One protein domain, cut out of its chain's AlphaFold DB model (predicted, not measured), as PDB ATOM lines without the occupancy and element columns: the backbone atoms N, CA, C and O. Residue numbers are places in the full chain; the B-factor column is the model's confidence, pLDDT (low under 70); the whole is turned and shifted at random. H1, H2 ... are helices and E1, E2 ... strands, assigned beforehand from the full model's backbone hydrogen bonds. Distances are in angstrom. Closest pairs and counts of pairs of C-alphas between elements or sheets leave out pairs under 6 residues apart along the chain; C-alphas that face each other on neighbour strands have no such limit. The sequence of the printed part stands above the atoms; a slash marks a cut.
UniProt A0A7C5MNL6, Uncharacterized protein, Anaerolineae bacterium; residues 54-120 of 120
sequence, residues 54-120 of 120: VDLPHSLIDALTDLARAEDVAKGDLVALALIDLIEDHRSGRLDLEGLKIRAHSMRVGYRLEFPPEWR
ATOM      1  N   VAL A  54     -22.212  -7.798 -35.137       82.38
ATOM      2  CA  VAL A  54     -21.783  -6.624 -35.896       82.38
ATOM      3  C   VAL A  54     -23.000  -6.009 -36.564       82.38
ATOM      4  O   VAL A  54     -23.837  -6.732 -37.108       82.38
ATOM      5  N   ASP A  55     -23.086  -4.687 -36.521       85.06
ATOM      6  CA  ASP A  55     -24.091  -3.948 -37.273       85.06
ATOM      7  C   ASP A  55     -23.618  -3.848 -38.725       85.06
ATOM      8  O   ASP A  55     -22.540  -3.317 -38.999       85.06
ATOM      9  N   LEU A  56     -24.402  -4.407 -39.646       87.38
ATOM     10  CA  LEU A  56     -24.116  -4.398 -41.079       87.38
ATOM     11  C   LEU A  56     -25.218  -3.635 -41.824       87.38
ATOM     12  O   LEU A  56     -26.392  -3.788 -41.475       87.38
ATOM     13  N   PRO A  57     -24.871  -2.862 -42.864       90.81
ATOM     14  CA  PRO A  57     -25.846  -2.276 -43.778       90.81
ATOM     15  C   PRO A  57     -26.753  -3.339 -44.403       90.81
ATOM     16  O   PRO A  57     -26.306  -4.446 -44.717       90.81
ATOM     17  N   HIS A  58     -28.030  -3.004 -44.615       90.56
ATOM     18  CA  HIS A  58     -29.015  -3.931 -45.189       90.56
ATOM     19  C   HIS A  58     -28.586  -4.442 -46.572       90.56
ATOM     20  O   HIS A  58     -28.698  -5.636 -46.836       90.56
ATOM     21  N   SER A  59     -28.001  -3.573 -47.403       91.44
ATOM     22  CA  SER A  59     -27.454  -3.925 -48.721       91.44
ATOM     23  C   SER A  59     -26.426  -5.060 -48.647       91.44
ATOM     24  O   SER A  59     -26.458  -5.995 -49.448       91.44
ATOM     25  N   LEU A  60     -25.549  -5.028 -47.643       92.31
ATOM     26  CA  LEU A  60     -24.533  -6.053 -47.427       92.31
ATOM     27  C   LEU A  60     -25.144  -7.351 -46.883       92.31
ATOM     28  O   LEU A  60     -24.725  -8.440 -47.272       92.31
ATOM     29  N   ILE A  61     -26.161  -7.253 -46.019       92.94
ATOM     30  CA  ILE A  61     -26.911  -8.419 -45.528       92.94
ATOM     31  C   ILE A  61     -27.606  -9.140 -46.688       92.94
ATOM     32  O   ILE A  61     -27.561 -10.374 -46.746       92.94
ATOM     33  N   ASP A  62     -28.227  -8.399 -47.601       94.56
ATOM     34  CA  ASP A  62     -28.925  -8.957 -48.760       94.56
ATOM     35  C   ASP A  62     -27.935  -9.626 -49.719       94.56
ATOM     36  O   ASP A  62     -28.077 -10.816 -50.007       94.56
ATOM     37  N   ALA A  63     -26.845  -8.940 -50.081       94.75
ATOM     38  CA  ALA A  63     -25.789  -9.506 -50.925       94.75
ATOM     39  C   ALA A  63     -25.175 -10.785 -50.324       94.75
ATOM     40  O   ALA A  63     -25.016 -11.799 -51.007       94.75
ATOM     41  N   LEU A  64     -24.889 -10.781 -49.017       95.19
ATOM     42  CA  LEU A  64     -24.394 -11.958 -48.302       95.19
ATOM     43  C   LEU A  64     -25.425 -13.096 -48.288       95.19
ATOM     44  O   LEU A  64     -25.064 -14.274 -48.285       95.19
ATOM     45  N   THR A  65     -26.716 -12.762 -48.245       96.25
ATOM     46  CA  THR A  65     -27.802 -13.745 -48.276       96.25
ATOM     47  C   THR A  65     -27.882 -14.444 -49.618       96.25
ATOM     48  O   THR A  65     -28.002 -15.670 -49.643       96.25
ATOM     49  N   ASP A  66     -27.799 -13.683 -50.699       97.69
ATOM     50  CA  ASP A  66     -27.854 -14.223 -52.048       97.69
ATOM     51  C   ASP A  66     -26.613 -15.059 -52.354       97.69
ATOM     52  O   ASP A  66     -26.747 -16.181 -52.840       97.69
ATOM     53  N   LEU A  67     -25.428 -14.602 -51.936       97.56
ATOM     54  CA  LEU A  67     -24.191 -15.375 -52.059       97.56
ATOM     55  C   LEU A  67     -24.253 -16.693 -51.274       97.56
ATOM     56  O   LEU A  67     -23.935 -17.754 -51.805       97.56
ATOM     57  N   ALA A  68     -24.723 -16.658 -50.024       97.19
ATOM     58  CA  ALA A  68     -24.874 -17.863 -49.209       97.19
ATOM     59  C   ALA A  68     -25.834 -18.882 -49.838       97.19
ATOM     60  O   ALA A  68     -25.613 -20.088 -49.728       97.19
ATOM     61  N   ARG A  69     -26.903 -18.402 -50.487       97.06
ATOM     62  CA  ARG A  69     -27.856 -19.253 -51.210       97.06
ATOM     63  C   ARG A  69     -27.250 -19.831 -52.483       97.06
ATOM     64  O   ARG A  69     -27.462 -21.010 -52.739       97.06
ATOM     65  N   ALA A  70     -26.527 -19.022 -53.254       98.00
ATOM     66  CA  ALA A  70     -25.893 -19.450 -54.497       98.00
ATOM     67  C   ALA A  70     -24.852 -20.554 -54.255       98.00
ATOM     68  O   ALA A  70     -24.825 -21.542 -54.982       98.00
ATOM     69  N   GLU A  71     -24.061 -20.415 -53.193       96.81
ATOM     70  CA  GLU A  71     -22.968 -21.336 -52.856       96.81
ATOM     71  C   GLU A  71     -23.395 -22.493 -51.924       96.81
ATOM     72  O   GLU A  71     -22.582 -23.349 -51.589       96.81
ATOM     73  N   ASP A  72     -24.658 -22.530 -51.474       94.69
ATOM     74  CA  ASP A  72     -25.180 -23.480 -50.469       94.69
ATOM     75  C   ASP A  72     -24.318 -23.558 -49.186       94.69
ATOM     76  O   ASP A  72     -24.046 -24.622 -48.619       94.69
ATOM     77  N   VAL A  73     -23.878 -22.396 -48.693       93.56
ATOM     78  CA  VAL A  73     -23.044 -22.271 -47.486       93.56
ATOM     79  C   VAL A  73     -23.718 -21.430 -46.407       93.56
ATOM     80  O   VAL A  73     -24.634 -20.643 -46.640       93.56
ATOM     81  N   ALA A  74     -23.258 -21.569 -45.161       90.69
ATOM     82  CA  ALA A  74     -23.772 -20.742 -44.078       90.69
ATOM     83  C   ALA A  74     -23.200 -19.317 -44.157       90.69
ATOM     84  O   ALA A  74     -21.985 -19.140 -44.194       90.69
ATOM     85  N   LYS A  75     -24.061 -18.296 -44.031       91.62
ATOM     86  CA  LYS A  75     -23.660 -16.873 -43.972       91.62
ATOM     87  C   LYS A  75     -22.521 -16.605 -42.983       91.62
ATOM     88  O   LYS A  75     -21.603 -15.856 -43.277       91.62
ATOM     89  N   GLY A  76     -22.564 -17.241 -41.808       89.38
ATOM     90  CA  GLY A  76     -21.525 -17.077 -40.790       89.38
ATOM     91  C   GLY A  76     -20.154 -17.627 -41.203       89.38
ATOM     92  O   GLY A  76     -19.148 -17.112 -40.733       89.38
ATOM     93  N   ASP A  77     -20.104 -18.642 -42.072       91.50
ATOM     94  CA  ASP A  77     -18.840 -19.141 -42.629       91.50
ATOM     95  C   ASP A  77     -18.286 -18.152 -43.673       91.50
ATOM     96  O   ASP A  77     -17.089 -17.889 -43.668       91.50
ATOM     97  N   LEU A  78     -19.149 -17.523 -44.483       93.81
ATOM     98  CA  LEU A  78     -18.748 -16.459 -45.419       93.81
ATOM     99  C   LEU A  78     -18.218 -15.210 -44.703       93.81
ATOM    100  O   LEU A  78     -17.191 -14.669 -45.093       93.81
ATOM    101  N   VAL A  79     -18.874 -14.774 -43.623       92.94
ATOM    102  CA  VAL A  79     -18.375 -13.655 -42.801       92.94
ATOM    103  C   VAL A  79     -17.029 -14.009 -42.173       92.94
ATOM    104  O   VAL A  79     -16.126 -13.178 -42.150       92.94
ATOM    105  N   ALA A  80     -16.871 -15.239 -41.678       91.88
ATOM    106  CA  ALA A  80     -15.594 -15.686 -41.133       91.88
ATOM    107  C   ALA A  80     -14.487 -15.682 -42.199       91.88
ATOM    108  O   ALA A  80     -13.388 -15.226 -41.901       91.88
ATOM    109  N   LEU A  81     -14.784 -16.132 -43.423       95.00
ATOM    110  CA  LEU A  81     -13.855 -16.082 -44.551       95.00
ATOM    111  C   LEU A  81     -13.440 -14.638 -44.867       95.00
ATOM    112  O   LEU A  81     -12.255 -14.337 -44.846       95.00
ATOM    113  N   ALA A  82     -14.404 -13.727 -45.022       94.25
ATOM    114  CA  ALA A  82     -14.121 -12.318 -45.298       94.25
ATOM    115  C   ALA A  82     -13.249 -11.659 -44.211       94.25
ATOM    116  O   ALA A  82     -12.386 -10.838 -44.512       94.25
ATOM    117  N   LEU A  83     -13.444 -12.023 -42.937       94.12
ATOM    118  CA  LEU A  83     -12.605 -11.537 -41.837       94.12
ATOM    119  C   LEU A  83     -11.185 -12.119 -41.875       94.12
ATOM    120  O   LEU A  83     -10.242 -11.414 -41.520       94.12
ATOM    121  N   ILE A  84     -11.024 -13.385 -42.273       95.81
ATOM    122  CA  ILE A  84      -9.704 -14.001 -42.462       95.81
ATOM    123  C   ILE A  84      -8.959 -13.263 -43.574       95.81
ATOM    124  O   ILE A  84      -7.854 -12.785 -43.327       95.81
ATOM    125  N   ASP A  85      -9.600 -13.086 -44.729       96.94
ATOM    126  CA  ASP A  85      -9.017 -12.403 -45.886       96.94
ATOM    127  C   ASP A  85      -8.609 -10.967 -45.527       96.94
ATOM    128  O   ASP A  85      -7.472 -10.564 -45.763       96.94
ATOM    129  N   LEU A  86      -9.479 -10.226 -44.826       95.81
ATOM    130  CA  LEU A  86      -9.181  -8.881 -44.324       95.81
ATOM    131  C   LEU A  86      -7.919  -8.850 -43.441       95.81
ATOM    132  O   LEU A  86      -7.080  -7.956 -43.568       95.81
ATOM    133  N   ILE A  87      -7.782  -9.811 -42.520       96.62
ATOM    134  CA  ILE A  87      -6.635  -9.893 -41.606       96.62
ATOM    135  C   ILE A  87      -5.356 -10.249 -42.370       96.62
ATOM    136  O   ILE A  87      -4.295  -9.687 -42.080       96.62
ATOM    137  N   GLU A  88      -5.428 -11.181 -43.318       97.62
ATOM    138  CA  GLU A  88      -4.284 -11.596 -44.129       97.62
ATOM    139  C   GLU A  88      -3.822 -10.491 -45.081       97.62
ATOM    140  O   GLU A  88      -2.622 -10.216 -45.171       97.62
ATOM    141  N   ASP A  89      -4.753  -9.801 -45.732       96.88
ATOM    142  CA  ASP A  89      -4.459  -8.666 -46.603       96.88
ATOM    143  C   ASP A  89      -3.831  -7.511 -45.823       96.88
ATOM    144  O   ASP A  89      -2.831  -6.941 -46.262       96.88
ATOM    145  N   HIS A  90      -4.330  -7.217 -44.620       95.94
ATOM    146  CA  HIS A  90      -3.710  -6.216 -43.754       95.94
ATOM    147  C   HIS A  90      -2.296  -6.635 -43.319       95.94
ATOM    148  O   HIS A  90      -1.360  -5.842 -43.377       95.94
ATOM    149  N   ARG A  91      -2.102  -7.890 -42.892       95.94
ATOM    150  CA  ARG A  91      -0.783  -8.396 -42.459       95.94
ATOM    151  C   ARG A  91       0.244  -8.432 -43.584       95.94
ATOM    152  O   ARG A  91       1.427  -8.247 -43.322       95.94
ATOM    153  N   SER A  92      -0.202  -8.690 -44.807       96.88
ATOM    154  CA  SER A  92       0.651  -8.723 -45.997       96.88
ATOM    155  C   SER A  92       0.857  -7.348 -46.639       96.88
ATOM    156  O   SER A  92       1.617  -7.244 -47.598       96.88
ATOM    157  N   GLY A  93       0.206  -6.297 -46.122       95.31
ATOM    158  CA  GLY A  93       0.281  -4.940 -46.667       95.31
ATOM    159  C   GLY A  93      -0.490  -4.743 -47.976       95.31
ATOM    160  O   GLY A  93      -0.304  -3.724 -48.632       95.31
ATOM    161  N   ARG A  94      -1.348  -5.696 -48.369       94.56
ATOM    162  CA  ARG A  94      -2.237  -5.573 -49.540       94.56
ATOM    163  C   ARG A  94      -3.433  -4.661 -49.281       94.56
ATOM    164  O   ARG A  94      -4.023  -4.153 -50.229       94.56
ATOM    165  N   LEU A  95      -3.777  -4.457 -48.013       92.56
ATOM    166  CA  LEU A  95      -4.839  -3.558 -47.588       92.56
ATOM    167  C   LEU A  95      -4.257  -2.362 -46.838       92.56
ATOM    168  O   LEU A  95      -3.708  -2.519 -45.747       92.56
ATOM    169  N   ASP A  96      -4.453  -1.170 -47.396       89.88
ATOM    170  CA  ASP A  96      -4.215   0.092 -46.702       89.88
ATOM    171  C   ASP A  96      -5.538   0.667 -46.184       89.88
ATOM    172  O   ASP A  96      -6.478   0.915 -46.939       89.88
ATOM    173  N   LEU A  97      -5.607   0.876 -44.869       91.31
ATOM    174  CA  LEU A  97      -6.774   1.450 -44.209       91.31
ATOM    175  C   LEU A  97      -6.709   2.977 -44.117       91.31
ATOM    176  O   LEU A  97      -7.739   3.583 -43.831       91.31
ATOM    177  N   GLU A  98      -5.547   3.614 -44.309       89.38
ATOM    178  CA  GLU A  98      -5.409   5.070 -44.145       89.38
ATOM    179  C   GLU A  98      -6.339   5.839 -45.089       89.38
ATOM    180  O   GLU A  98      -7.011   6.774 -44.653       89.38
ATOM    181  N   GLY A  99      -6.489   5.378 -46.334       85.75
ATOM    182  CA  GLY A  99      -7.411   5.972 -47.309       85.75
ATOM    183  C   GLY A  99      -8.899   5.854 -46.953       85.75
ATOM    184  O   GLY A  99      -9.720   6.551 -47.541       85.75
ATOM    185  N   LEU A 100      -9.255   5.000 -45.989       89.94
ATOM    186  CA  LEU A 100     -10.638   4.771 -45.558       89.94
ATOM    187  C   LEU A 100     -10.945   5.411 -44.198       89.94
ATOM    188  O   LEU A 100     -12.099   5.427 -43.770       89.94
ATOM    189  N   LYS A 101      -9.939   5.915 -43.475       94.31
ATOM    190  CA  LYS A 101     -10.112   6.448 -42.119       94.31
ATOM    191  C   LYS A 101     -10.673   7.866 -42.144       94.31
ATOM    192  O   LYS A 101     -10.029   8.809 -42.590       94.31
ATOM    193  N   ILE A 102     -11.820   8.051 -41.500       92.75
ATOM    194  CA  ILE A 102     -12.366   9.365 -41.149       92.75
ATOM    195  C   ILE A 102     -12.287   9.552 -39.643       92.75
ATOM    196  O   ILE A 102     -12.589   8.634 -38.884       92.75
ATOM    197  N   ARG A 103     -11.940  10.760 -39.187       93.12
ATOM    198  CA  ARG A 103     -12.017  11.124 -37.766       93.12
ATOM    199  C   ARG A 103     -13.391  10.790 -37.185       93.12
ATOM    200  O   ARG A 103     -14.421  11.229 -37.688       93.12
ATOM    201  N   ALA A 104     -13.399  10.020 -36.102       91.81
ATOM    202  CA  ALA A 104     -14.620   9.735 -35.365       91.81
ATOM    203  C   ALA A 104     -14.849  10.807 -34.293       91.81
ATOM    204  O   ALA A 104     -13.916  11.227 -33.613       91.81
ATOM    205  N   HIS A 105     -16.108  11.183 -34.072       84.31
ATOM    206  CA  HIS A 105     -16.525  12.010 -32.931       84.31
ATOM    207  C   HIS A 105     -16.730  11.169 -31.656       84.31
ATOM    208  O   HIS A 105     -17.619  11.440 -30.854       84.31
ATOM    209  N   SER A 106     -15.952  10.096 -31.488       84.81
ATOM    210  CA  SER A 106     -16.057   9.160 -30.367       84.81
ATOM    211  C   SER A 106     -14.863   9.315 -29.437       84.81
ATOM    212  O   SER A 106     -13.728   9.415 -29.887       84.81
ATOM    213  N   MET A 107     -15.100   9.253 -28.126       84.06
ATOM    214  CA  MET A 107     -14.016   9.186 -27.141       84.06
ATOM    215  C   MET A 107     -13.350   7.801 -27.082       84.06
ATOM    216  O   MET A 107     -12.281   7.666 -26.497       84.06
ATOM    217  N   ARG A 108     -13.980   6.759 -27.649       88.81
ATOM    218  CA  ARG A 108     -13.500   5.366 -27.564       88.81
ATOM    219  C   ARG A 108     -12.610   4.967 -28.739       88.81
ATOM    220  O   ARG A 108     -11.771   4.088 -28.587       88.81
ATOM    221  N   VAL A 109     -12.810   5.582 -29.902       89.19
ATOM    222  CA  VAL A 109     -12.075   5.287 -31.138       89.19
ATOM    223  C   VAL A 109     -11.742   6.587 -31.857       89.19
ATOM    224  O   VAL A 109     -12.588   7.469 -31.957       89.19
ATOM    225  N   GLY A 110     -10.514   6.712 -32.367       91.38
ATOM    226  CA  GLY A 110     -10.063   7.939 -33.036       91.38
ATOM    227  C   GLY A 110     -10.565   8.097 -34.476       91.38
ATOM    228  O   GLY A 110     -10.599   9.217 -34.993       91.38
ATOM    229  N   TYR A 111     -10.956   6.991 -35.114       93.81
ATOM    230  CA  TYR A 111     -11.346   6.936 -36.521       93.81
ATOM    231  C   TYR A 111     -12.484   5.933 -36.739       93.81
ATOM    232  O   TYR A 111     -12.587   4.937 -36.022       93.81
ATOM    233  N   ARG A 112     -13.321   6.201 -37.741       91.06
ATOM    234  CA  ARG A 112     -14.261   5.258 -38.353       91.06
ATOM    235  C   ARG A 112     -13.816   4.982 -39.787       91.06
ATOM    236  O   ARG A 112     -13.100   5.801 -40.360       91.06
ATOM    237  N   LEU A 113     -14.255   3.869 -40.360       91.62
ATOM    238  CA  LEU A 113     -14.031   3.586 -41.775       91.62
ATOM    239  C   LEU A 113     -15.180   4.166 -42.606       91.62
ATOM    240  O   LEU A 113     -16.343   4.048 -42.215       91.62
ATOM    241  N   GLU A 114     -14.858   4.816 -43.719       90.00
ATOM    242  CA  GLU A 114     -15.829   5.184 -44.745       90.00
ATOM    243  C   GLU A 114     -15.869   4.105 -45.818       90.00
ATOM    244  O   GLU A 114     -14.850   3.772 -46.417       90.00
ATOM    245  N   PHE A 115     -17.061   3.567 -46.057       86.25
ATOM    246  CA  PHE A 115     -17.291   2.594 -47.117       86.25
ATOM    247  C   PHE A 115     -17.851   3.280 -48.372       86.25
ATOM    248  O   PHE A 115     -18.438   4.366 -48.275       86.25
ATOM    249  N   PRO A 116     -17.697   2.675 -49.557       85.38
ATOM    250  CA  PRO A 116     -18.343   3.160 -50.773       85.38
ATOM    251  C   PRO A 116     -19.871   3.293 -50.604       85.38
ATOM    252  O   PRO A 116     -20.457   2.490 -49.875       85.38
ATOM    253  N   PRO A 117     -20.530   4.305 -51.207       84.56
ATOM    254  CA  PRO A 117     -21.962   4.577 -51.019       84.56
ATOM    255  C   PRO A 117     -22.887   3.385 -51.278       84.56
ATOM    256  O   PRO A 117     -23.894   3.243 -50.597       84.56
ATOM    257  N   GLU A 118     -22.536   2.522 -52.227       84.81
ATOM    258  CA  GLU A 118     -23.280   1.311 -52.572       84.81
ATOM    259  C   GLU A 118     -23.342   0.278 -51.430       84.81
ATOM    260  O   GLU A 118     -24.235  -0.567 -51.411       84.81
ATOM    261  N   TRP A 119     -22.430   0.379 -50.457       82.88
ATOM    262  CA  TRP A 119     -22.332  -0.505 -49.296       82.88
ATOM    263  C   TRP A 119     -22.629   0.200 -47.968       82.88
ATOM    264  O   TRP A 119     -22.374  -0.388 -46.921       82.88
ATOM    265  N   ARG A 120     -23.113   1.450 -47.984       70.62
ATOM    266  CA  ARG A 120     -23.498   2.193 -46.769       70.62
ATOM    267  C   ARG A 120     -24.909   1.868 -46.299       70.62
ATOM    268  O   ARG A 120     -25.771   1.546 -47.145       70.62
TER     269      ARG A 120
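AT A GLANCE: This is residues 54 to 120 of the 120 residues of an uncharacterized protein of Anaerolineae bacterium (UniProt A0A7C5MNL6). Two helices, H1 and H2, meet near their ends in a corner like a V, and a small two-stranded hairpin, E1 and E2, lies across the open side, away from that corner. With the tail after E2, residues 114 to 120, which runs back toward the start of H1, they make a loose frame with an open middle; residues 88 to 93, of which 88 to 91 belong to H2, stick out. The printed part has 67 residues, with two named helices and then two named strands, paired antiparallel in the order E1 - E2. The class is mostly helix; the whole is loose, with a radius of gyration of the C-alphas of 14.2 A and spans of 40 by 28 by 21 A.

IN THESE COORDINATES: H1, residues 58 to 70, begins with C-alpha 58 at (-29.015, -3.931, -45.189) and is 18.4 A long. H2, residues 75 to 91, is 24.4 A long and ends with C-alpha 91 at (-0.783, -8.396, -42.459). E1 is residues 101 to 103, 6.7 A, and E2 is residues 111 to 113, 6.8 A, ending with C-alpha 113 at (-14.031, 3.586, -41.775).

HOW THE PARTS SIT: H1 touches H2 with residues 64 to 68 alone, and H2 touches H1 with residues 75 to 78 alone. Their closest C-alphas, those of Ala 68 and Lys 75, are 5.5 A apart. Their lines are only just about perpendicular, at 72 degrees. In H1 and H2 every O i to N i+4 pair is within hydrogen-bond range. E1 and E2 form a hairpin, with 138 degrees between their directions; N 102 and O 112 are within hydrogen-bond range at 2.8 A. H1 is apart from E1 and E2, and H2 is apart from E2.

THE WHOLE: The two C-alphas farthest apart, those of Asp 72 and Met 107, are 41.7 A apart. The printed part has no cut. The link from H1 to H2 is tight, and those from H2 to E1 and from E1 to E2 are short. Mean pLDDT of the printed part is 91.7, and no printed residue is under 70.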